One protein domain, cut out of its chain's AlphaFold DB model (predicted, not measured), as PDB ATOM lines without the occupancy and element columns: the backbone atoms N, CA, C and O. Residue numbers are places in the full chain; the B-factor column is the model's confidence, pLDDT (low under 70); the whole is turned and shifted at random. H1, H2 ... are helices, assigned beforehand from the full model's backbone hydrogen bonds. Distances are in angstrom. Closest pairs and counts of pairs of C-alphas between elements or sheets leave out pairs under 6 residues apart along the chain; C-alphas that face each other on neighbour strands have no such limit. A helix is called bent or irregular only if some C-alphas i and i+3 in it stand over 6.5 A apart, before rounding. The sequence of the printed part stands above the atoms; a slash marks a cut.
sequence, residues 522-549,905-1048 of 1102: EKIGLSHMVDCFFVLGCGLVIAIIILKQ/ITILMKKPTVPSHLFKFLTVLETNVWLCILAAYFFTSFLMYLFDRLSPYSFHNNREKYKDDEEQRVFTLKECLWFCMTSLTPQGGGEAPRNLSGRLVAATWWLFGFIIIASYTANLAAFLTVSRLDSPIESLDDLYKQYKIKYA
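Overview. This is residues 522 to 549 and 905 to 1048 of the 1102 residues of the protein "Glutamate receptor, ionotropic kainate 3-like protein 1" of Sarcoptes scabiei (UniProt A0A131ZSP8). This is a long rod whose body is a bundle of three long helices, H1, H2 and H5, with H1 and H2 running one way and H5 running back the other way. The short helix H4 packs slantwise on part of H2, while tiny H3 lies beyond one end of the bundle and small H6, near the unnamed stretch from residue 905, lies well beyond the other. The printed part has 172 residues with six named helices, H1 to H6 in order along the chain, and no named strand; its class is all helix, with 98 residues in the helices. It is extended, with a radius of gyration of the C-alphas of 24.2 A, and it spans 86 by 29 by 19 A.

Arrangement. Begin with the longest helix, H5, residues 996 to 1026. Look across from it to H1, residues 526 to 548: the two touch, with the C-alphas of Ala 543 and Ser 997 closest at 4.6 A, and run opposite ways at a shallow tilt of 9 degrees. Next find H2, residues 927 to 950, the hub, which touches three other helices. H2 touches H5 with residues 940 to 948 alone, and H5 touches H2 with residues 997 to 1005 alone; their closest C-alphas, those of Met 944 and Gly 998, are 5.8 A apart, and the helices run opposite ways at a shallow tilt of 16 degrees. H1 and H2 touch too, closest at the C-alphas of Leu 526 and Val 929, 5.6 A apart, and run the same way at a shallow tilt of 7 degrees. These three form the bundle, long helices side by side. Now look at H4, residues 973 to 982: H2 touches it with residues 937 to 945 alone, the closest C-alphas being those of Ser 941 and Cys 976 at 5.0 A, at a steep tilt of 50 degrees, opposite ways. H4 and H5 are close but not clearly touching, with the C-alphas of Cys 980 and Trp 1005 closest at 7.6 A. H3, residues 959 to 962, and H6, residues 1036 to 1041, touch no helix. In the backbone, every O i to N i+4 pair is within hydrogen-bond range in H2, H4, H5 and H6; in H1 it is 17 of 19, and H3 is too short for such a pair.

Along the chain. Find C-alpha 996 at (133.007, 186.430, 209.192); from there H5 runs 44.3 A to C-alpha 1026 at (160.928, 165.757, 181.652). H2, from residue 927 to 950, is 34.5 A long. Find C-alpha 526 at (146.153, 181.099, 182.082), where H1 begins; it runs 31.4 A to residue 548, with a kink of 31 degrees near residue 533. H1 is irregular: C-alphas 528 and 531 are 7.5 A apart. H4, residues 973 to 982, is 14.2 A long, H6, residues 1036 to 1041, is 8.7 A, and H3, residues 959 to 962, is 5.3 A.

Size, cuts and confidence. The two C-alphas farthest apart are those of Ile 905 and Glu 960, at 85.9 A. Residues 550 to 904 are cut out, and C-alphas 549 and 905 are 75.8 A apart across the cut, which lies in the link from H1 to H2. Of the links that are printed whole, H4 to H5 is long, with 13 residues, and the others are short. Residues 905 to 926 also hold no named element. The mean pLDDT of the printed part is 77.9; among the 39 residues under 70 you will find residues 911 to 916, 959 to 968 and 1025 to 1035.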
ATOM      1  N   GLU A 522     154.950 172.702 177.832       58.38
ATOM      2  CA  GLU A 522     154.289 173.992 177.693       58.38
ATOM      3  C   GLU A 522     154.136 174.631 179.082       58.38
ATOM      4  O   GLU A 522     153.750 173.992 180.065       58.38
ATOM      5  N   LYS A 523     154.539 175.900 179.199       70.00
ATOM      6  CA  LYS A 523     154.463 176.618 180.476       70.00
ATOM      7  C   LYS A 523     153.003 176.680 180.883       70.00
ATOM      8  O   LYS A 523     152.180 177.023 180.042       70.00
ATOM      9  N   ILE A 524     152.699 176.465 182.166       74.00
ATOM     10  CA  ILE A 524     151.328 176.641 182.651       74.00
ATOM     11  C   ILE A 524     150.907 178.090 182.380       74.00
ATOM     12  O   ILE A 524     151.366 179.029 183.041       74.00
ATOM     13  N   GLY A 525     150.066 178.231 181.358       75.19
ATOM     14  CA  GLY A 525     149.397 179.455 180.969       75.19
ATOM     15  C   GLY A 525     148.077 179.638 181.704       75.19
ATOM     16  O   GLY A 525     147.670 178.835 182.551       75.19
ATOM     17  N   LEU A 526     147.383 180.727 181.380       78.06
ATOM     18  CA  LEU A 526     146.153 181.099 182.082       78.06
ATOM     19  C   LEU A 526     145.038 180.041 181.954       78.06
ATOM     20  O   LEU A 526     144.265 179.866 182.893       78.06
ATOM     21  N   SER A 527     144.993 179.315 180.831       75.94
ATOM     22  CA  SER A 527     144.045 178.236 180.500       75.94
ATOM     23  C   SER A 527     143.923 177.169 181.590       75.94
ATOM     24  O   SER A 527     142.814 176.867 182.023       75.94
ATOM     25  N   HIS A 528     145.043 176.625 182.069       76.12
ATOM     26  CA  HIS A 528     145.037 175.541 183.060       76.12
ATOM     27  C   HIS A 528     144.801 176.048 184.495       76.12
ATOM     28  O   HIS A 528     144.543 175.241 185.378       76.12
ATOM     29  N   MET A 529     144.879 177.364 184.752       79.31
ATOM     30  CA  MET A 529     144.677 177.962 186.084       79.31
ATOM     31  C   MET A 529     143.327 178.677 186.273       79.31
ATOM     32  O   MET A 529     143.058 179.155 187.379       79.31
ATOM     33  N   VAL A 530     142.454 178.729 185.254       82.94
ATOM     34  CA  VAL A 530     141.135 179.400 185.332       82.94
ATOM     35  C   VAL A 530     140.336 178.956 186.564       82.94
ATOM     36  O   VAL A 530     139.815 179.806 187.286       82.94
ATOM     37  N   ASP A 531     140.308 177.653 186.852       80.94
ATOM     38  CA  ASP A 531     139.568 177.070 187.979       80.94
ATOM     39  C   ASP A 531     140.001 177.648 189.342       80.94
ATOM     40  O   ASP A 531     139.160 177.903 190.207       80.94
ATOM     41  N   CYS A 532     141.295 177.944 189.531       83.94
ATOM     42  CA  CYS A 532     141.815 178.539 190.770       83.94
ATOM     43  C   CYS A 532     141.313 179.975 190.971       83.94
ATOM     44  O   CYS A 532     140.820 180.331 192.045       83.94
ATOM     45  N   PHE A 533     141.404 180.800 189.923       86.31
ATOM     46  CA  PHE A 533     140.907 182.178 189.952       86.31
ATOM     47  C   PHE A 533     139.376 182.228 190.063       86.31
ATOM     48  O   PHE A 533     138.833 183.122 190.713       86.31
ATOM     49  N   PHE A 534     138.675 181.246 189.491       85.81
ATOM     50  CA  PHE A 534     137.230 181.092 189.616       85.81
ATOM     51  C   PHE A 534     136.800 180.740 191.050       85.81
ATOM     52  O   PHE A 534     135.903 181.392 191.589       85.81
ATOM     53  N   VAL A 535     137.466 179.782 191.711       85.44
ATOM     54  CA  VAL A 535     137.220 179.450 193.130       85.44
ATOM     55  C   VAL A 535     137.463 180.665 194.030       85.44
ATOM     56  O   VAL A 535     136.616 180.978 194.873       85.44
ATOM     57  N   LEU A 536     138.560 181.401 193.810       88.94
ATOM     58  CA  LEU A 536     138.838 182.651 194.523       88.94
ATOM     59  C   LEU A 536     137.721 183.686 194.292       88.94
ATOM     60  O   LEU A 536     137.188 184.240 195.252       88.94
ATOM     61  N   GLY A 537     137.306 183.902 193.040       88.50
ATOM     62  CA  GLY A 537     136.227 184.828 192.680       88.50
ATOM     63  C   GLY A 537     134.889 184.495 193.351       88.50
ATOM     64  O   GLY A 537     134.262 185.377 193.943       88.50
ATOM     65  N   CYS A 538     134.479 183.224 193.333       88.81
ATOM     66  CA  CYS A 538     133.291 182.743 194.043       88.81
ATOM     67  C   CYS A 538     133.385 183.005 195.555       88.81
ATOM     68  O   CYS A 538     132.431 183.504 196.156       88.81
ATOM     69  N   GLY A 539     134.547 182.738 196.156       87.75
ATOM     70  CA  GLY A 539     134.834 183.036 197.558       87.75
ATOM     71  C   GLY A 539     134.647 184.511 197.914       87.75
ATOM     72  O   GLY A 539     133.881 184.854 198.818       87.75
ATOM     73  N   LEU A 540     135.281 185.404 197.152       87.88
ATOM     74  CA  LEU A 540     135.175 186.852 197.351       87.88
ATOM     75  C   LEU A 540     133.727 187.350 197.187       87.88
ATOM     76  O   LEU A 540     133.268 188.167 197.986       87.88
ATOM     77  N   VAL A 541     132.967 186.821 196.221       88.06
ATOM     78  CA  VAL A 541     131.540 187.151 196.043       88.06
ATOM     79  C   VAL A 541     130.698 186.715 197.248       88.06
ATOM     80  O   VAL A 541     129.873 187.498 197.723       88.06
ATOM     81  N   ILE A 542     130.926 185.519 197.800       87.12
ATOM     82  CA  ILE A 542     130.230 185.051 199.013       87.12
ATOM     83  C   ILE A 542     130.555 185.964 200.208       87.12
ATOM     84  O   ILE A 542     129.648 186.355 200.945       87.12
ATOM     85  N   ALA A 543     131.813 186.387 200.365       84.75
ATOM     86  CA  ALA A 543     132.210 187.321 201.420       84.75
ATOM     87  C   ALA A 543     131.524 188.699 201.286       84.75
ATOM     88  O   ALA A 543     131.075 189.257 202.291       84.75
ATOM     89  N   ILE A 544     131.363 189.218 200.058       84.19
ATOM     90  CA  ILE A 544     130.606 190.454 199.770       84.19
ATOM     91  C   ILE A 544     129.119 190.292 200.119       84.19
ATOM     92  O   ILE A 544     128.513 191.211 200.676       84.19
ATOM     93  N   ILE A 545     128.514 189.140 199.813       82.94
ATOM     94  CA  ILE A 545     127.104 188.861 200.131       82.94
ATOM     95  C   ILE A 545     126.897 188.814 201.651       82.94
ATOM     96  O   ILE A 545     125.983 189.467 202.153       82.94
ATOM     97  N   ILE A 546     127.777 188.130 202.389       80.44
ATOM     98  CA  ILE A 546     127.736 188.061 203.860       80.44
ATOM     99  C   ILE A 546     127.935 189.447 204.492       80.44
ATOM    100  O   ILE A 546     127.259 189.770 205.468       80.44
ATOM    101  N   LEU A 547     128.798 190.298 203.920       75.88
ATOM    102  CA  LEU A 547     128.954 191.693 204.350       75.88
ATOM    103  C   LEU A 547     127.651 192.499 204.161       75.88
ATOM    104  O   LEU A 547     127.286 193.292 205.025       75.88
ATOM    105  N   LYS A 548     126.938 192.294 203.044       67.38
ATOM    106  CA  LYS A 548     125.705 193.030 202.701       67.38
ATOM    107  C   LYS A 548     124.435 192.509 203.381       67.38
ATOM    108  O   LYS A 548     123.480 193.267 203.512       67.38
ATOM    109  N   GLN A 549     124.394 191.251 203.817       59.19
ATOM    110  CA  GLN A 549     123.179 190.615 204.348       59.19
ATOM    111  C   GLN A 549     122.727 191.100 205.739       59.19
ATOM    112  O   GLN A 549     121.719 190.598 206.237       59.19
ATOM    113  N   ILE A 905     170.565 150.432 160.866       74.19
ATOM    114  CA  ILE A 905     171.677 151.190 161.469       74.19
ATOM    115  C   ILE A 905     171.112 152.156 162.523       74.19
ATOM    116  O   ILE A 905     170.345 153.061 162.197       74.19
ATOM    117  N   THR A 906     171.518 151.982 163.783       73.94
ATOM    118  CA  THR A 906     171.039 152.770 164.931       73.94
ATOM    119  C   THR A 906     172.124 153.725 165.440       73.94
ATOM    120  O   THR A 906     173.307 153.386 165.456       73.94
ATOM    121  N   ILE A 907     171.736 154.933 165.865       79.12
ATOM    122  CA  ILE A 907     172.664 155.985 166.311       79.12
ATOM    123  C   ILE A 907     172.874 155.891 167.832       79.12
ATOM    124  O   ILE A 907     171.981 156.231 168.608       79.12
ATOM    125  N   LEU A 908     174.070 155.491 168.275       81.94
ATOM    126  CA  LEU A 908     174.468 155.590 169.684       81.94
ATOM    127  C   LEU A 908     174.877 157.032 170.024       81.94
ATOM    128  O   LEU A 908     175.679 157.640 169.316       81.94
ATOM    129  N   MET A 909     174.366 157.577 171.132       78.19
ATOM    130  CA  MET A 909     174.634 158.959 171.545       78.19
ATOM    131  C   MET A 909     174.889 159.109 173.044       78.19
ATOM    132  O   MET A 909     174.344 158.385 173.877       78.19
ATOM    133  N   LYS A 910     175.670 160.133 173.405       73.50
ATOM    134  CA  LYS A 910     175.809 160.575 174.795       73.50
ATOM    135  C   LYS A 910     174.507 161.236 175.258       73.50
ATOM    136  O   LYS A 910     174.096 162.238 174.675       73.50
ATOM    137  N   LYS A 911     173.921 160.738 176.354       64.69
ATOM    138  CA  LYS A 911     172.759 161.362 177.011       64.69
ATOM    139  C   LYS A 911     173.021 162.860 177.278       64.69
ATOM    140  O   LYS A 911     174.047 163.175 177.895       64.69
ATOM    141  N   PRO A 912     172.149 163.782 176.828       57.31
ATOM    142  CA  PRO A 912     172.409 165.212 176.934       57.31
ATOM    143  C   PRO A 912     172.374 165.708 178.383       57.31
ATOM    144  O   PRO A 912     171.637 165.210 179.233       57.31
ATOM    145  N   THR A 913     173.175 166.737 178.652       55.75
ATOM    146  CA  THR A 913     173.254 167.426 179.945       55.75
ATOM    147  C   THR A 913     172.750 168.855 179.778       55.75
ATOM    148  O   THR A 913     173.461 169.701 179.234       55.75
ATOM    149  N   VAL A 914     171.517 169.122 180.213       57.03
ATOM    150  CA  VAL A 914     170.880 170.440 180.051       57.03
ATOM    151  C   VAL A 914     171.563 171.479 180.956       57.03
ATOM    152  O   VAL A 914     171.693 171.227 182.157       57.03
ATOM    153  N   PRO A 915     171.983 172.649 180.435       56.44
ATOM    154  CA  PRO A 915     172.603 173.690 181.250       56.44
ATOM    155  C   PRO A 915     171.629 174.272 182.286       56.44
ATOM    156  O   PRO A 915     170.411 174.347 182.080       56.44
ATOM    157  N   SER A 916     172.185 174.708 183.415       57.47
ATOM    158  CA  SER A 916     171.462 175.359 184.503       57.47
ATOM    159  C   SER A 916     171.651 176.879 184.466       57.47
ATOM    160  O   SER A 916     172.755 177.394 184.315       57.47
ATOM    161  N   HIS A 917     170.550 177.607 184.651       72.31
ATOM    162  CA  HIS A 917     170.544 179.049 184.897       72.31
ATOM    163  C   HIS A 917     169.935 179.302 186.276       72.31
ATOM    164  O   HIS A 917     168.965 178.636 186.640       72.31
ATOM    165  N   LEU A 918     170.459 180.281 187.022       73.00
ATOM    166  CA  LEU A 918     170.032 180.565 188.403       73.00
ATOM    167  C   LEU A 918     168.514 180.786 188.530       73.00
ATOM    168  O   LEU A 918     167.907 180.324 189.488       73.00
ATOM    169  N   PHE A 919     167.893 181.418 187.531       78.50
ATOM    170  CA  PHE A 919     166.460 181.731 187.510       78.50
ATOM    171  C   PHE A 919     165.599 180.732 186.713       78.50
ATOM    172  O   PHE A 919     164.448 181.034 186.403       78.50
ATOM    173  N   LYS A 920     166.103 179.522 186.404       72.19
ATOM    174  CA  LYS A 920     165.350 178.476 185.667       72.19
ATOM    175  C   LYS A 920     164.057 178.030 186.383       72.19
ATOM    176  O   LYS A 920     163.180 177.450 185.756       72.19
ATOM    177  N   PHE A 921     163.900 178.339 187.672       78.00
ATOM    178  CA  PHE A 921     162.658 178.104 188.413       78.00
ATOM    179  C   PHE A 921     161.526 179.092 188.060       78.00
ATOM    180  O   PHE A 921     160.357 178.730 188.137       78.00
ATOM    181  N   LEU A 922     161.838 180.318 187.614       82.25
ATOM    182  CA  LEU A 922     160.819 181.320 187.256       82.25
ATOM    183  C   LEU A 922     160.132 181.030 185.914       82.25
ATOM    184  O   LEU A 922     159.010 181.482 185.694       82.25
ATOM    185  N   THR A 923     160.778 180.270 185.023       77.88
ATOM    186  CA  THR A 923     160.258 179.975 183.675       77.88
ATOM    187  C   THR A 923     159.149 178.921 183.644       77.88
ATOM    188  O   THR A 923     158.656 178.615 182.564       77.88
ATOM    189  N   VAL A 924     158.779 178.371 184.806       80.25
ATOM    190  CA  VAL A 924     157.786 177.300 185.009       80.25
ATOM    191  C   VAL A 924     156.335 177.782 184.849       80.25
ATOM    192  O   VAL A 924     155.456 176.986 184.519       80.25
ATOM    193  N   LEU A 925     156.076 179.075 185.059       83.06
ATOM    194  CA  LEU A 925     154.776 179.711 184.821       83.06
ATOM    195  C   LEU A 925     154.892 180.743 183.696       83.06
ATOM    196  O   LEU A 925     155.939 181.368 183.502       83.06
ATOM    197  N   GLU A 926     153.801 180.947 182.966       85.81
ATOM    198  CA  GLU A 926     153.705 182.005 181.965       85.81
ATOM    199  C   GLU A 926     153.738 183.406 182.615       85.81
ATOM    200  O   GLU A 926     153.226 183.617 183.718       85.81
ATOM    201  N   THR A 927     154.288 184.411 181.925       87.12
ATOM    202  CA  THR A 927     154.319 185.804 182.414       87.12
ATOM    203  C   THR A 927     152.916 186.354 182.697       87.12
ATOM    204  O   THR A 927     152.732 187.079 183.672       87.12
ATOM    205  N   ASN A 928     151.913 185.960 181.904       88.81
ATOM    206  CA  ASN A 928     150.516 186.333 182.136       88.81
ATOM    207  C   ASN A 928     149.974 185.758 183.456       88.81
ATOM    208  O   ASN A 928     149.307 186.469 184.206       88.81
ATOM    209  N   VAL A 929     150.323 184.513 183.805       88.75
ATOM    210  CA  VAL A 929     149.946 183.893 185.088       88.75
ATOM    211  C   VAL A 929     150.603 184.616 186.267       88.75
ATOM    212  O   VAL A 929     149.912 184.941 187.234       88.75
ATOM    213  N   TRP A 930     151.893 184.955 186.175       90.25
ATOM    214  CA  TRP A 930     152.579 185.761 187.196       90.25
ATOM    215  C   TRP A 930     151.894 187.118 187.434       90.25
ATOM    216  O   TRP A 930     151.693 187.513 188.586       90.25
ATOM    217  N   LEU A 931     151.486 187.811 186.365       90.81
ATOM    218  CA  LEU A 931     150.753 189.078 186.458       90.81
ATOM    219  C   LEU A 931     149.362 188.899 187.091       90.81
ATOM    220  O   LEU A 931     148.973 189.710 187.932       90.81
ATOM    221  N   CYS A 932     148.641 187.820 186.767       90.69
ATOM    222  CA  CYS A 932     147.353 187.497 187.389       90.69
ATOM    223  C   CYS A 932     147.477 187.173 188.888       90.69
ATOM    224  O   CYS A 932     146.651 187.635 189.675       90.69
ATOM    225  N   ILE A 933     148.515 186.440 189.312       90.88
ATOM    226  CA  ILE A 933     148.789 186.159 190.737       90.88
ATOM    227  C   ILE A 933     149.100 187.463 191.490       90.88
ATOM    228  O   ILE A 933     148.541 187.710 192.560       90.88
ATOM    229  N   LEU A 934     149.943 188.329 190.916       92.12
ATOM    230  CA  LEU A 934     150.296 189.627 191.498       92.12
ATOM    231  C   LEU A 934     149.075 190.557 191.608       92.12
ATOM    232  O   LEU A 934     148.867 191.181 192.650       92.12
ATOM    233  N   ALA A 935     148.229 190.612 190.576       91.56
ATOM    234  CA  ALA A 935     146.980 191.370 190.606       91.56
ATOM    235  C   ALA A 935     146.002 190.827 191.665       91.56
ATOM    236  O   ALA A 935     145.419 191.610 192.419       91.56
ATOM    237  N   ALA A 936     145.866 189.499 191.772       91.19
ATOM    238  CA  ALA A 936     145.034 188.857 192.787       91.19
ATOM    239  C   ALA A 936     145.513 189.183 194.211       91.19
ATOM    240  O   ALA A 936     144.687 189.544 195.044       91.19
ATOM    241  N   TYR A 937     146.824 189.144 194.473       92.62
ATOM    242  CA  TYR A 937     147.429 189.507 195.762       92.62
ATOM    243  C   TYR A 937     147.090 190.940 196.206       92.62
ATOM    244  O   TYR A 937     146.650 191.153 197.341       92.62
ATOM    245  N   PHE A 938     147.241 191.933 195.323       93.06
ATOM    246  CA  PHE A 938     146.878 193.315 195.656       93.06
ATOM    247  C   PHE A 938     145.361 193.479 195.843       93.06
ATOM    248  O   PHE A 938     144.926 194.198 196.746       93.06
ATOM    249  N   PHE A 939     144.551 192.784 195.041       91.62
ATOM    250  CA  PHE A 939     143.092 192.838 195.120       91.62
ATOM    251  C   PHE A 939     142.538 192.209 196.409       91.62
ATOM    252  O   PHE A 939     141.696 192.819 197.069       91.62
ATOM    253  N   THR A 940     143.030 191.037 196.823       90.00
ATOM    254  CA  THR A 940     142.612 190.395 198.083       90.00
ATOM    255  C   THR A 940     143.084 191.181 199.300       90.00
ATOM    256  O   THR A 940     142.279 191.422 200.199       90.00
ATOM    257  N   SER A 941     144.321 191.692 199.289       91.31
ATOM    258  CA  SER A 941     144.839 192.585 200.337       91.31
ATOM    259  C   SER A 941     143.962 193.836 200.509       91.31
ATOM    260  O   SER A 941     143.618 194.217 201.630       91.31
ATOM    261  N   PHE A 942     143.544 194.456 199.399       90.25
ATOM    262  CA  PHE A 942     142.643 195.611 199.417       90.25
ATOM    263  C   PHE A 942     141.228 195.254 199.902       90.25
ATOM    264  O   PHE A 942     140.649 196.001 200.690       90.25
ATOM    265  N   LEU A 943     140.674 194.106 199.492       87.56
ATOM    266  CA  LEU A 943     139.366 193.643 199.970       87.56
ATOM    267  C   LEU A 943     139.372 193.289 201.465       87.56
ATOM    268  O   LEU A 943     138.403 193.608 202.152       87.56
ATOM    269  N   MET A 944     140.450 192.702 201.995       86.25
ATOM    270  CA  MET A 944     140.596 192.471 203.438       86.25
ATOM    271  C   MET A 944     140.593 193.792 204.215       86.25
ATOM    272  O   MET A 944     139.811 193.937 205.156       86.25
ATOM    273  N   TYR A 945     141.387 194.775 203.777       88.06
ATOM    274  CA  TYR A 945     141.402 196.125 204.355       88.06
ATOM    275  C   TYR A 945     140.010 196.785 204.314       88.06
ATOM    276  O   TYR A 945     139.538 197.344 205.308       88.06
ATOM    277  N   LEU A 946     139.319 196.682 203.174       84.88
ATOM    278  CA  LEU A 946     137.979 197.231 202.989       84.88
ATOM    279  C   LEU A 946     136.945 196.554 203.903       84.88
ATOM    280  O   LEU A 946     136.103 197.238 204.480       84.88
ATOM    281  N   PHE A 947     136.995 195.228 204.064       83.31
ATOM    282  CA  PHE A 947     136.035 194.495 204.897       83.31
ATOM    283  C   PHE A 947     136.299 194.660 206.391       83.31
ATOM    284  O   PHE A 947     135.334 194.664 207.156       83.31
ATOM    285  N   ASP A 948     137.553 194.823 206.823       81.81
ATOM    286  CA  ASP A 948     137.844 195.197 208.209       81.81
ATOM    287  C   ASP A 948     137.253 196.582 208.513       81.81
ATOM    288  O   ASP A 948     136.427 196.723 209.416       81.81
ATOM    289  N   ARG A 949     137.539 197.578 207.661       79.88
ATOM    290  CA  ARG A 949     137.043 198.952 207.833       79.88
ATOM    291  C   ARG A 949     135.515 199.077 207.757       79.88
ATOM    292  O   ARG A 949     134.947 199.863 208.509       79.88
ATOM    293  N   LEU A 950     134.844 198.323 206.881       77.81
ATOM    294  CA  LEU A 950     133.380 198.362 206.724       77.81
ATOM    295  C   LEU A 950     132.604 197.483 207.722       77.81
ATOM    296  O   LEU A 950     131.386 197.615 207.811       77.81
ATOM    297  N   SER A 951     133.246 196.559 208.447       77.62
ATOM    298  CA  SER A 951     132.513 195.625 209.311       77.62
ATOM    299  C   SER A 951     132.281 196.184 210.723       77.62
ATOM    300  O   SER A 951     133.252 196.495 211.415       77.62
ATOM    301  N   PRO A 952     131.034 196.203 211.241       66.38
ATOM    302  CA  PRO A 952     130.746 196.584 212.632       66.38
ATOM    303  C   PRO A 952     131.218 195.539 213.667       66.38
ATOM    304  O   PRO A 952     131.083 195.740 214.875       66.38
ATOM    305  N   TYR A 953     131.767 194.410 213.201       65.44
ATOM    306  CA  TYR A 953     132.345 193.341 214.019       65.44
ATOM    307  C   TYR A 953     133.875 193.227 213.862       65.44
ATOM    308  O   TYR A 953     134.463 192.242 214.304       65.44
ATOM    309  N   SER A 954     134.525 194.209 213.226       70.56
ATOM    310  CA  SER A 954     135.985 194.346 213.253       70.56
ATOM    311  C   SER A 954     136.479 194.763 214.643       70.56
ATOM    312  O   SER A 954     135.814 195.531 215.345       70.56
ATOM    313  N   PHE A 955     137.692 194.327 214.994       67.69
ATOM    314  CA  PHE A 955     138.443 194.836 216.142       67.69
ATOM    315  C   PHE A 955     138.629 196.365 216.074       67.69
ATOM    316  O   PHE A 955     138.501 197.045 217.089       67.69
ATOM    317  N   HIS A 956     138.841 196.933 214.879       68.19
ATOM    318  CA  HIS A 956     139.039 198.372 214.690       68.19
ATOM    319  C   HIS A 956     137.815 199.198 215.112       68.19
ATOM    320  O   HIS A 956     137.975 200.232 215.767       68.19
ATOM    321  N   ASN A 957     136.619 198.724 214.745       70.56
ATOM    322  CA  ASN A 957     135.338 199.418 214.915       70.56
ATOM    323  C   ASN A 957     134.637 199.111 216.252       70.56
ATOM    324  O   ASN A 957     133.686 199.801 216.606       70.56
ATOM    325  N   ASN A 958     135.066 198.081 216.991       71.38
ATOM    326  CA  ASN A 958     134.392 197.618 218.210       71.38
ATOM    327  C   ASN A 958     135.398 197.285 219.331       71.38
ATOM    328  O   ASN A 958     135.348 196.224 219.953       71.38
ATOM    329  N   ARG A 959     136.362 198.189 219.551       67.38
ATOM    330  CA  ARG A 959     137.524 197.972 220.435       67.38
ATOM    331  C   ARG A 959     137.144 197.601 221.866       67.38
ATOM    332  O   ARG A 959     137.791 196.747 222.454       67.38
ATOM    333  N   GLU A 960     136.092 198.205 222.416       66.69
ATOM    334  CA  GLU A 960     135.667 197.970 223.804       66.69
ATOM    335  C   GLU A 960     135.277 196.508 224.051       66.69
ATOM    336  O   GLU A 960     135.657 195.932 225.066       66.69
ATOM    337  N   LYS A 961     134.612 195.867 223.082       68.69
ATOM    338  CA  LYS A 961     134.196 194.460 223.161       68.69
ATOM    339  C   LYS A 961     135.362 193.463 223.120       68.69
ATOM    340  O   LYS A 961     135.199 192.324 223.552       68.69
ATOM    341  N   TYR A 962     136.506 193.872 222.578       67.88
ATOM    342  CA  TYR A 962     137.682 193.022 222.372       67.88
ATOM    343  C   TYR A 962     138.907 193.490 223.176       67.88
ATOM    344  O   TYR A 962     140.006 192.986 222.973       67.88
ATOM    345  N   LYS A 963     138.723 194.438 224.103       62.09
ATOM    346  CA  LYS A 963     139.796 195.045 224.906       62.09
ATOM    347  C   LYS A 963     140.537 194.035 225.791       62.09
ATOM    348  O   LYS A 963     141.738 194.180 225.996       62.09
ATOM    349  N   ASP A 964     139.818 193.008 226.246       60.53
ATOM    350  CA  ASP A 964     140.319 191.935 227.114       60.53
ATOM    351  C   ASP A 964     140.541 190.611 226.345       60.53
ATOM    352  O   ASP A 964     140.513 189.528 226.934       60.53
ATOM    353  N   ASP A 965     140.667 190.662 225.014       64.50
ATOM    354  CA  ASP A 965     141.171 189.543 224.206       64.50
ATOM    355  C   ASP A 965     142.698 189.660 224.051       64.50
ATOM    356  O   ASP A 965     143.238 190.754 223.895       64.50
ATOM    357  N   GLU A 966     143.383 188.513 224.056       57.34
ATOM    358  CA  GLU A 966     144.850 188.395 223.934       57.34
ATOM    359  C   GLU A 966     145.372 188.748 222.521       57.34
ATOM    360  O   GLU A 966     146.563 188.972 222.329       57.34
ATOM    361  N   GLU A 967     144.471 188.828 221.537       60.91
ATOM    362  CA  GLU A 967     144.734 189.026 220.106       60.91
ATOM    363  C   GLU A 967     144.202 190.396 219.661       60.91
ATOM    364  O   GLU A 967     142.986 190.610 219.608       60.91
ATOM    365  N   GLN A 968     145.099 191.340 219.357       65.00
ATOM    366  CA  GLN A 968     144.753 192.756 219.134       65.00
ATOM    367  C   GLN A 968     145.253 193.310 217.786       65.00
ATOM    368  O   GLN A 968     145.568 194.495 217.648       65.00
ATOM    369  N   ARG A 969     145.322 192.455 216.759       71.81
ATOM    370  CA  ARG A 969     145.735 192.843 215.403       71.81
ATOM    371  C   ARG A 969     144.745 193.804 214.724       71.81
ATOM    372  O   ARG A 969     143.571 193.494 214.523       71.81
ATOM    373  N   VAL A 970     145.254 194.960 214.284       78.12
ATOM    374  CA  VAL A 970     144.526 195.947 213.464       78.12
ATOM    375  C   VAL A 970     144.940 195.809 211.997       78.12
ATOM    376  O   VAL A 970     146.102 196.030 211.656       78.12
ATOM    377  N   PHE A 971     143.992 195.510 211.107       80.69
ATOM    378  CA  PHE A 971     144.262 195.279 209.684       80.69
ATOM    379  C   PHE A 971     144.380 196.596 208.902       80.69
ATOM    380  O   PHE A 971     143.494 197.007 208.155       80.69
ATOM    381  N   THR A 972     145.512 197.284 209.068       85.38
ATOM    382  CA  THR A 972     145.908 198.361 208.142       85.38
ATOM    383  C   THR A 972     146.293 197.773 206.780       85.38
ATOM    384  O   THR A 972     146.667 196.607 206.700       85.38
ATOM    385  N   LEU A 973     146.280 198.573 205.706       86.69
ATOM    386  CA  LEU A 973     146.636 198.093 204.360       86.69
ATOM    387  C   LEU A 973     148.027 197.422 204.305       86.69
ATOM    388  O   LEU A 973     148.194 196.431 203.599       86.69
ATOM    389  N   LYS A 974     148.999 197.913 205.092       88.81
ATOM    390  CA  LYS A 974     150.324 197.288 205.247       88.81
ATOM    391  C   LYS A 974     150.223 195.890 205.863       88.81
ATOM    392  O   LYS A 974     150.851 194.965 205.362       88.81
ATOM    393  N   GLU A 975     149.429 195.737 206.920       85.88
ATOM    394  CA  GLU A 975     149.250 194.448 207.597       85.88
ATOM    395  C   GLU A 975     148.394 193.476 206.769       85.88
ATOM    396  O   GLU A 975     148.618 192.274 206.838       85.88
ATOM    397  N   CYS A 976     147.483 193.963 205.916       88.56
ATOM    398  CA  CYS A 976     146.791 193.133 204.923       88.56
ATOM    399  C   CYS A 976     147.749 192.598 203.851       88.56
ATOM    400  O   CYS A 976     147.733 191.404 203.574       88.56
ATOM    401  N   LEU A 977     148.608 193.458 203.289       90.62
ATOM    402  CA  LEU A 977     149.653 193.049 202.343       90.62
ATOM    403  C   LEU A 977     150.611 192.036 202.988       90.62
ATOM    404  O   LEU A 977     150.880 190.983 202.414       90.62
ATOM    405  N   TRP A 978     151.062 192.308 204.217       89.00
ATOM    406  CA  TRP A 978     151.905 191.389 204.983       89.00
ATOM    407  C   TRP A 978     151.213 190.042 205.229       89.00
ATOM    408  O   TRP A 978     151.779 189.014 204.874       89.00
ATOM    409  N   PHE A 979     149.972 190.038 205.730       87.88
ATOM    410  CA  PHE A 979     149.173 188.827 205.951       87.88
ATOM    411  C   PHE A 979     148.988 188.011 204.666       87.88
ATOM    412  O   PHE A 979     149.166 186.793 204.676       87.88
ATOM    413  N   CYS A 980     148.647 188.658 203.547       88.94
ATOM    414  CA  CYS A 980     148.481 187.969 202.271       88.94
ATOM    415  C   CYS A 980     149.807 187.392 201.753       88.94
ATOM    416  O   CYS A 980     149.788 186.301 201.185       88.94
ATOM    417  N   MET A 981     150.938 188.065 201.993       88.62
ATOM    418  CA  MET A 981     152.275 187.600 201.617       88.62
ATOM    419  C   MET A 981     152.744 186.425 202.488       88.62
ATOM    420  O   MET A 981     153.178 185.406 201.955       88.62
ATOM    421  N   THR A 982     152.623 186.512 203.816       85.81
ATOM    422  CA  THR A 982     153.022 185.418 204.719       85.81
ATOM    423  C   THR A 982     152.095 184.208 204.608       85.81
ATOM    424  O   THR A 982     152.564 183.081 204.745       85.81
ATOM    425  N   SER A 983     150.826 184.403 204.226       85.56
ATOM    426  CA  SER A 983     149.907 183.308 203.868       85.56
ATOM    427  C   SER A 983     150.330 182.517 202.617       85.56
ATOM    428  O   SER A 983     149.897 181.378 202.449       85.56
ATOM    429  N   LEU A 984     151.185 183.071 201.744       83.88
ATOM    430  CA  LEU A 984     151.822 182.324 200.643       83.88
ATOM    431  C   LEU A 984     153.069 181.540 201.102       83.88
ATOM    432  O   LEU A 984     153.776 180.961 200.279       83.88
ATOM    433  N   THR A 985     153.352 181.505 202.406       82.12
ATOM    434  CA  THR A 985     154.421 180.694 203.000       82.12
ATOM    435  C   THR A 985     153.828 179.639 203.944       82.12
ATOM    436  O   THR A 985     152.825 179.921 204.601       82.12
ATOM    437  N   PRO A 986     154.465 178.465 204.121       70.00
ATOM    438  CA  PRO A 986     154.025 177.451 205.091       70.00
ATOM    439  C   PRO A 986     154.102 177.860 206.579       70.00
ATOM    440  O   PRO A 986     153.900 177.017 207.448       70.00
ATOM    441  N   GLN A 987     154.445 179.117 206.891       69.44
ATOM    442  CA  GLN A 987     154.392 179.680 208.250       69.44
ATOM    443  C   GLN A 987     153.090 180.461 208.520       69.44
ATOM    444  O   GLN A 987     152.786 180.753 209.675       69.44
ATOM    445  N   GLY A 988     152.303 180.748 207.476       69.75
ATOM    446  CA  GLY A 988     150.958 181.313 207.570       69.75
ATOM    447  C   GLY A 988     150.870 182.814 207.872       69.75
ATOM    448  O   GLY A 988     151.849 183.507 208.154       69.75
ATOM    449  N   GLY A 989     149.643 183.336 207.814       67.81
ATOM    450  CA  GLY A 989     149.334 184.756 208.044       67.81
ATOM    451  C   GLY A 989     149.533 185.262 209.485       67.81
ATOM    452  O   GLY A 989     149.573 186.475 209.719       67.81
ATOM    453  N   GLY A 990     149.627 184.365 210.472       72.88
ATOM    454  CA  GLY A 990     149.308 184.677 211.873       72.88
ATOM    455  C   GLY A 990     147.815 184.997 212.052       72.88
ATOM    456  O   GLY A 990     147.018 184.655 211.180       72.88
ATOM    457  N   GLU A 991     147.447 185.685 213.145       76.19
ATOM    458  CA  GLU A 991     146.048 186.010 213.493       76.19
ATOM    459  C   GLU A 991     145.209 186.462 212.282       76.19
ATOM    460  O   GLU A 991     145.537 187.444 211.599       76.19
ATOM    461  N   ALA A 992     144.103 185.756 212.054       79.62
ATOM    462  CA  ALA A 992     143.109 186.077 211.034       79.62
ATOM    463  C   ALA A 992     142.065 187.098 211.541       79.62
ATOM    464  O   ALA A 992     141.783 187.159 212.742       79.62
ATOM    465  N   PRO A 993     141.421 187.885 210.654       78.38
ATOM    466  CA  PRO A 993     140.435 188.883 211.071       78.38
ATOM    467  C   PRO A 993     139.244 188.261 211.821       78.38
ATOM    468  O   PRO A 993     138.880 187.099 211.630       78.38
ATOM    469  N   ARG A 994     138.615 189.044 212.707       74.81
ATOM    470  CA  ARG A 994     137.521 188.570 213.580       74.81
ATOM    471  C   ARG A 994     136.127 188.615 212.931       74.81
ATOM    472  O   ARG A 994     135.198 187.999 213.451       74.81
ATOM    473  N   ASN A 995     135.963 189.302 211.797       77.81
ATOM    474  CA  ASN A 995     134.702 189.368 211.051       77.81
ATOM    475  C   ASN A 995     134.511 188.133 210.138       77.81
ATOM    476  O   ASN A 995     135.451 187.635 209.523       77.81
ATOM    477  N   LEU A 996     133.276 187.632 210.003       78.75
ATOM    478  CA  LEU A 996     133.007 186.430 209.192       78.75
ATOM    479  C   LEU A 996     133.317 186.640 207.696       78.75
ATOM    480  O   LEU A 996     133.808 185.730 207.036       78.75
ATOM    481  N   SER A 997     133.078 187.847 207.176       82.12
ATOM    482  CA  SER A 997     133.413 188.223 205.798       82.12
ATOM    483  C   SER A 997     134.925 188.212 205.547       82.12
ATOM    484  O   SER A 997     135.366 187.620 204.567       82.12
ATOM    485  N   GLY A 998     135.732 188.800 206.438       83.50
ATOM    486  CA  GLY A 998     137.193 188.781 206.324       83.50
ATOM    487  C   GLY A 998     137.787 187.392 206.548       83.50
ATOM    488  O   GLY A 998     138.715 187.027 205.832       83.50
ATOM    489  N   ARG A 999     137.218 186.571 207.447       85.75
ATOM    490  CA  ARG A 999     137.588 185.147 207.565       85.75
ATOM    491  C   ARG A 999     137.338 184.377 206.273       85.75
ATOM    492  O   ARG A 999     138.169 183.563 205.894       85.75
ATOM    493  N   LEU A1000     136.245 184.651 205.558       86.81
ATOM    494  CA  LEU A1000     135.973 183.973 204.288       86.81
ATOM    495  C   LEU A1000     136.903 184.451 203.153       86.81
ATOM    496  O   LEU A1000     137.323 183.630 202.339       86.81
ATOM    497  N   VAL A1001     137.317 185.727 203.140       88.88
ATOM    498  CA  VAL A1001     138.406 186.198 202.253       88.88
ATOM    499  C   VAL A1001     139.732 185.523 202.601       88.88
ATOM    500  O   VAL A1001     140.388 185.004 201.707       88.88
ATOM    501  N   ALA A1002     140.108 185.470 203.884       88.38
ATOM    502  CA  ALA A1002     141.335 184.811 204.325       88.38
ATOM    503  C   ALA A1002     141.343 183.321 203.943       88.38
ATOM    504  O   ALA A1002     142.285 182.870 203.307       88.38
ATOM    505  N   ALA A1003     140.263 182.584 204.216       88.12
ATOM    506  CA  ALA A1003     140.129 181.176 203.841       88.12
ATOM    507  C   ALA A1003     140.246 180.941 202.326       88.12
ATOM    508  O   ALA A1003     140.933 180.024 201.881       88.12
ATOM    509  N   THR A1004     139.603 181.782 201.516       89.38
ATOM    510  CA  THR A1004     139.623 181.623 200.052       89.38
ATOM    511  C   THR A1004     140.953 182.068 199.440       89.38
ATOM    512  O   THR A1004     141.404 181.452 198.476       89.38
ATOM    513  N   TRP A1005     141.648 183.032 200.057       91.25
ATOM    514  CA  TRP A1005     143.050 183.347 199.763       91.25
ATOM    515  C   TRP A1005     144.000 182.208 200.149       91.25
ATOM    516  O   TRP A1005     144.873 181.858 199.362       91.25
ATOM    517  N   TRP A1006     143.810 181.589 201.318       89.50
ATOM    518  CA  TRP A1006     144.593 180.440 201.778       89.50
ATOM    519  C   TRP A1006     144.452 179.246 200.833       89.50
ATOM    520  O   TRP A1006     145.458 178.677 200.417       89.50
ATOM    521  N   LEU A1007     143.222 178.904 200.430       87.50
ATOM    522  CA  LEU A1007     142.968 177.821 199.477       87.50
ATOM    523  C   LEU A1007     143.593 178.111 198.104       87.50
ATOM    524  O   LEU A1007     144.213 177.228 197.517       87.50
ATOM    525  N   PHE A1008     143.475 179.348 197.610       89.19
ATOM    526  CA  PHE A1008     144.131 179.781 196.375       89.19
ATOM    527  C   PHE A1008     145.661 179.669 196.478       89.19
ATOM    528  O   PHE A1008     146.286 179.046 195.623       89.19
ATOM    529  N   GLY A1009     146.259 180.197 197.551       88.31
ATOM    530  CA  GLY A1009     147.697 180.117 197.809       88.31
ATOM    531  C   GLY A1009     148.202 178.676 197.866       88.31
ATOM    532  O   GLY A1009     149.175 178.346 197.195       88.31
ATOM    533  N   PHE A1010     147.495 177.799 198.584       87.12
ATOM    534  CA  PHE A1010     147.802 176.371 198.651       87.12
ATOM    535  C   PHE A1010     147.827 175.709 197.263       87.12
ATOM    536  O   PHE A1010     148.815 175.058 196.921       87.12
ATOM    537  N   ILE A1011     146.794 175.912 196.435       85.62
ATOM    538  CA  ILE A1011     146.731 175.293 195.099       85.62
ATOM    539  C   ILE A1011     147.806 175.879 194.167       85.62
ATOM    540  O   ILE A1011     148.435 175.129 193.423       85.62
ATOM    541  N   ILE A1012     148.089 177.185 194.239       86.94
ATOM    542  CA  ILE A1012     149.169 177.818 193.462       86.94
ATOM    543  C   ILE A1012     150.545 177.264 193.862       86.94
ATOM    544  O   ILE A1012     151.344 176.947 192.983       86.94
ATOM    545  N   ILE A1013     150.823 177.079 195.158       86.50
ATOM    546  CA  ILE A1013     152.089 176.499 195.644       86.50
ATOM    547  C   ILE A1013     152.207 175.026 195.230       86.50
ATOM    548  O   ILE A1013     153.260 174.610 194.738       86.50
ATOM    549  N   ALA A1014     151.134 174.241 195.371       83.81
ATOM    550  CA  ALA A1014     151.090 172.847 194.932       83.81
ATOM    551  C   ALA A1014     151.293 172.723 193.410       83.81
ATOM    552  O   ALA A1014     152.085 171.902 192.961       83.81
ATOM    553  N   SER A1015     150.655 173.582 192.610       81.81
ATOM    554  CA  SER A1015     150.798 173.603 191.148       81.81
ATOM    555  C   SER A1015     152.189 174.060 190.696       81.81
ATOM    556  O   SER A1015     152.781 173.439 189.816       81.81
ATOM    557  N   TYR A1016     152.753 175.095 191.326       85.69
ATOM    558  CA  TYR A1016     154.108 175.570 191.036       85.69
ATOM    559  C   TYR A1016     155.170 174.516 191.381       85.69
ATOM    560  O   TYR A1016     156.053 174.247 190.568       85.69
ATOM    561  N   THR A1017     155.077 173.883 192.555       84.75
ATOM    562  CA  THR A1017     156.013 172.817 192.949       84.75
ATOM    563  C   THR A1017     155.850 171.567 192.084       84.75
ATOM    564  O   THR A1017     156.858 170.988 191.675       84.75
ATOM    565  N   ALA A1018     154.616 171.206 191.717       81.31
ATOM    566  CA  ALA A1018     154.326 170.134 190.772       81.31
ATOM    567  C   ALA A1018     154.938 170.384 189.388       81.31
ATOM    568  O   ALA A1018     155.649 169.521 188.876       81.31
ATOM    569  N   ASN A1019     154.737 171.570 188.805       77.62
ATOM    570  CA  ASN A1019     155.258 171.867 187.471       77.62
ATOM    571  C   ASN A1019     156.781 172.084 187.463       77.62
ATOM    572  O   ASN A1019     157.453 171.719 186.502       77.62
ATOM    573  N   LEU A1020     157.365 172.608 188.548       80.88
ATOM    574  CA  LEU A1020     158.821 172.669 188.708       80.88
ATOM    575  C   LEU A1020     159.432 171.260 188.765       80.88
ATOM    576  O   LEU A1020     160.470 171.022 188.148       80.88
ATOM    577  N   ALA A1021     158.791 170.320 189.466       76.69
ATOM    578  CA  ALA A1021     159.223 168.925 189.498       76.69
ATOM    579  C   ALA A1021     159.083 168.250 188.121       76.69
ATOM    580  O   ALA A1021     160.054 167.656 187.655       76.69
ATOM    581  N   ALA A1022     157.940 168.417 187.444       71.69
ATOM    582  CA  ALA A1022     157.700 167.932 186.082       71.69
ATOM    583  C   ALA A1022     158.750 168.459 185.087       71.69
ATOM    584  O   ALA A1022     159.402 167.698 184.378       71.69
ATOM    585  N   PHE A1023     159.015 169.766 185.092       71.88
ATOM    586  CA  PHE A1023     160.015 170.385 184.220       71.88
ATOM    587  C   PHE A1023     161.441 169.853 184.476       71.88
ATOM    588  O   PHE A1023     162.243 169.739 183.546       71.88
ATOM    589  N   LEU A1024     161.771 169.479 185.720       71.69
ATOM    590  CA  LEU A1024     163.072 168.914 186.110       71.69
ATOM    591  C   LEU A1024     163.219 167.402 185.850       71.69
ATOM    592  O   LEU A1024     164.357 166.917 185.796       71.69
ATOM    593  N   THR A1025     162.120 166.660 185.695       67.44
ATOM    594  CA  THR A1025     162.128 165.245 185.280       67.44
ATOM    595  C   THR A1025     162.067 165.103 183.761       67.44
ATOM    596  O   THR A1025     162.862 164.351 183.200       67.44
ATOM    597  N   VAL A1026     161.189 165.857 183.096       60.12
ATOM    598  CA  VAL A1026     160.928 165.757 181.652       60.12
ATOM    599  C   VAL A1026     162.134 166.238 180.835       60.12
ATOM    600  O   VAL A1026     162.603 165.500 179.973       60.12
ATOM    601  N   SER A1027     162.808 167.321 181.248       56.44
ATOM    602  CA  SER A1027     164.084 167.770 180.641       56.44
ATOM    603  C   SER A1027     165.304 166.844 180.886       56.44
ATOM    604  O   SER A1027     166.456 167.243 180.700       56.44
ATOM    605  N   ARG A1028     165.080 165.589 181.310       50.91
ATOM    606  CA  ARG A1028     166.067 164.487 181.335       50.91
ATOM    607  C   ARG A1028     165.764 163.375 180.318       50.91
ATOM    608  O   ARG A1028     166.486 162.368 180.315       50.91
ATOM    609  N   LEU A1029     164.694 163.521 179.534       48.16
ATOM    610  CA  LEU A1029     164.206 162.558 178.539       48.16
ATOM    611  C   LEU A1029     164.459 163.001 177.088       48.16
ATOM    612  O   LEU A1029     164.448 162.139 176.215       48.16
ATOM    613  N   ASP A1030     164.770 164.281 176.848       52.09
ATOM    614  CA  ASP A1030     165.125 164.797 175.520       52.09
ATOM    615  C   ASP A1030     166.237 163.977 174.847       52.09
ATOM    616  O   ASP A1030     167.343 163.841 175.385       52.09
ATOM    617  N   SER A1031     165.979 163.535 173.614       56.81
ATOM    618  CA  SER A1031     167.014 163.193 172.637       56.81
ATOM    619  C   SER A1031     167.021 164.267 171.544       56.81
ATOM    620  O   SER A1031     165.994 164.479 170.906       56.81
ATOM    621  N   PRO A1032     168.142 164.972 171.289       59.66
ATOM    622  CA  PRO A1032     168.176 166.066 170.313       59.66
ATOM    623  C   PRO A1032     168.198 165.589 168.850       59.66
ATOM    624  O   PRO A1032     168.133 166.415 167.942       59.66
ATOM    625  N   ILE A1033     168.356 164.281 168.628       67.00
ATOM    626  CA  ILE A1033     168.419 163.605 167.331       67.00
ATOM    627  C   ILE A1033     167.623 162.305 167.475       67.00
ATOM    628  O   ILE A1033     167.837 161.549 168.425       67.00
ATOM    629  N   GLU A1034     166.731 162.036 166.527       65.50
ATOM    630  CA  GLU A1034     165.965 160.781 166.458       65.50
ATOM    631  C   GLU A1034     166.019 160.161 165.053       65.50
ATOM    632  O   GLU A1034     165.883 158.948 164.908       65.50
ATOM    633  N   SER A1035     166.298 160.965 164.016       67.31
ATOM    634  CA  SER A1035     166.515 160.501 162.645       67.31
ATOM    635  C   SER A1035     167.893 160.884 162.089       67.31
ATOM    636  O   SER A1035     168.545 161.826 162.547       67.31
ATOM    637  N   LEU A1036     168.309 160.189 161.024       72.44
ATOM    638  CA  LEU A1036     169.504 160.532 160.243       72.44
ATOM    639  C   LEU A1036     169.419 161.945 159.629       72.44
ATOM    640  O   LEU A1036     170.439 162.620 159.507       72.44
ATOM    641  N   ASP A1037     168.217 162.426 159.296       65.19
ATOM    642  CA  ASP A1037     168.042 163.779 158.754       65.19
ATOM    643  C   ASP A1037     168.236 164.857 159.828       65.19
ATOM    644  O   ASP A1037     168.686 165.956 159.512       65.19
ATOM    645  N   ASP A1038     167.930 164.566 161.095       69.75
ATOM    646  CA  ASP A1038     168.218 165.482 162.206       69.75
ATOM    647  C   ASP A1038     169.714 165.491 162.531       69.75
ATOM    648  O   ASP A1038     170.271 166.557 162.790       69.75
ATOM    649  N   LEU A1039     170.380 164.330 162.429       76.38
ATOM    650  CA  LEU A1039     171.835 164.213 162.545       76.38
ATOM    651  C   LEU A1039     172.571 165.015 161.459       76.38
ATOM    652  O   LEU A1039     173.591 165.632 161.762       76.38
ATOM    653  N   TYR A1040     172.040 165.034 160.230       71.69
ATOM    654  CA  TYR A1040     172.575 165.817 159.112       71.69
ATOM    655  C   TYR A1040     172.308 167.330 159.247       71.69
ATOM    656  O   TYR A1040     173.199 168.140 159.010       71.69
ATOM    657  N   LYS A1041     171.101 167.748 159.654       70.31
ATOM    658  CA  LYS A1041     170.741 169.181 159.776       70.31
ATOM    659  C   LYS A1041     171.506 169.927 160.879       70.31
ATOM    660  O   LYS A1041     171.455 171.157 160.926       70.31
ATOM    661  N   GLN A1042     172.137 169.214 161.812       73.44
ATOM    662  CA  GLN A1042     172.801 169.797 162.976       73.44
ATOM    663  C   GLN A1042     174.329 169.848 162.814       73.44
ATOM    664  O   GLN A1042     174.951 168.933 162.291       73.44
ATOM    665  N   TYR A1043     174.948 170.908 163.343       73.56
ATOM    666  CA  TYR A1043     176.393 171.166 163.219       73.56
ATOM    667  C   TYR A1043     177.146 171.145 164.562       73.56
ATOM    668  O   TYR A1043     178.237 171.703 164.677       73.56
ATOM    669  N   LYS A1044     176.547 170.578 165.618       74.00
ATOM    670  CA  LYS A1044     177.056 170.657 167.006       74.00
ATOM    671  C   LYS A1044     177.660 169.344 167.502       74.00
ATOM    672  O   LYS A1044     178.583 169.359 168.312       74.00
ATOM    673  N   ILE A1045     177.118 168.221 167.047       79.06
ATOM    674  CA  ILE A1045     177.460 166.863 167.453       79.06
ATOM    675  C   ILE A1045     178.205 166.217 166.288       79.06
ATOM    676  O   ILE A1045     177.670 166.102 165.185       79.06
ATOM    677  N   LYS A1046     179.453 165.809 166.535       83.31
ATOM    678  CA  LYS A1046     180.226 164.999 165.589       83.31
ATOM    679  C   LYS A1046     179.705 163.564 165.611       83.31
ATOM    680  O   LYS A1046     179.429 163.037 166.686       83.31
ATOM    681  N   TYR A1047     179.637 162.942 164.443       85.69
ATOM    682  CA  TYR A1047     179.238 161.551 164.257       85.69
ATOM    683  C   TYR A1047     180.306 160.792 163.468       85.69
ATOM    684  O   TYR A1047     181.050 161.386 162.690       85.69
ATOM    685  N   ALA A1048     180.379 159.480 163.683       86.12
ATOM    686  CA  ALA A1048     181.211 158.558 162.922       86.12
ATOM    687  C   ALA A1048     180.630 157.136 163.033       86.12
ATOM    688  O   ALA A1048     180.117 156.787 164.100       86.12
TER     689      ALA A1048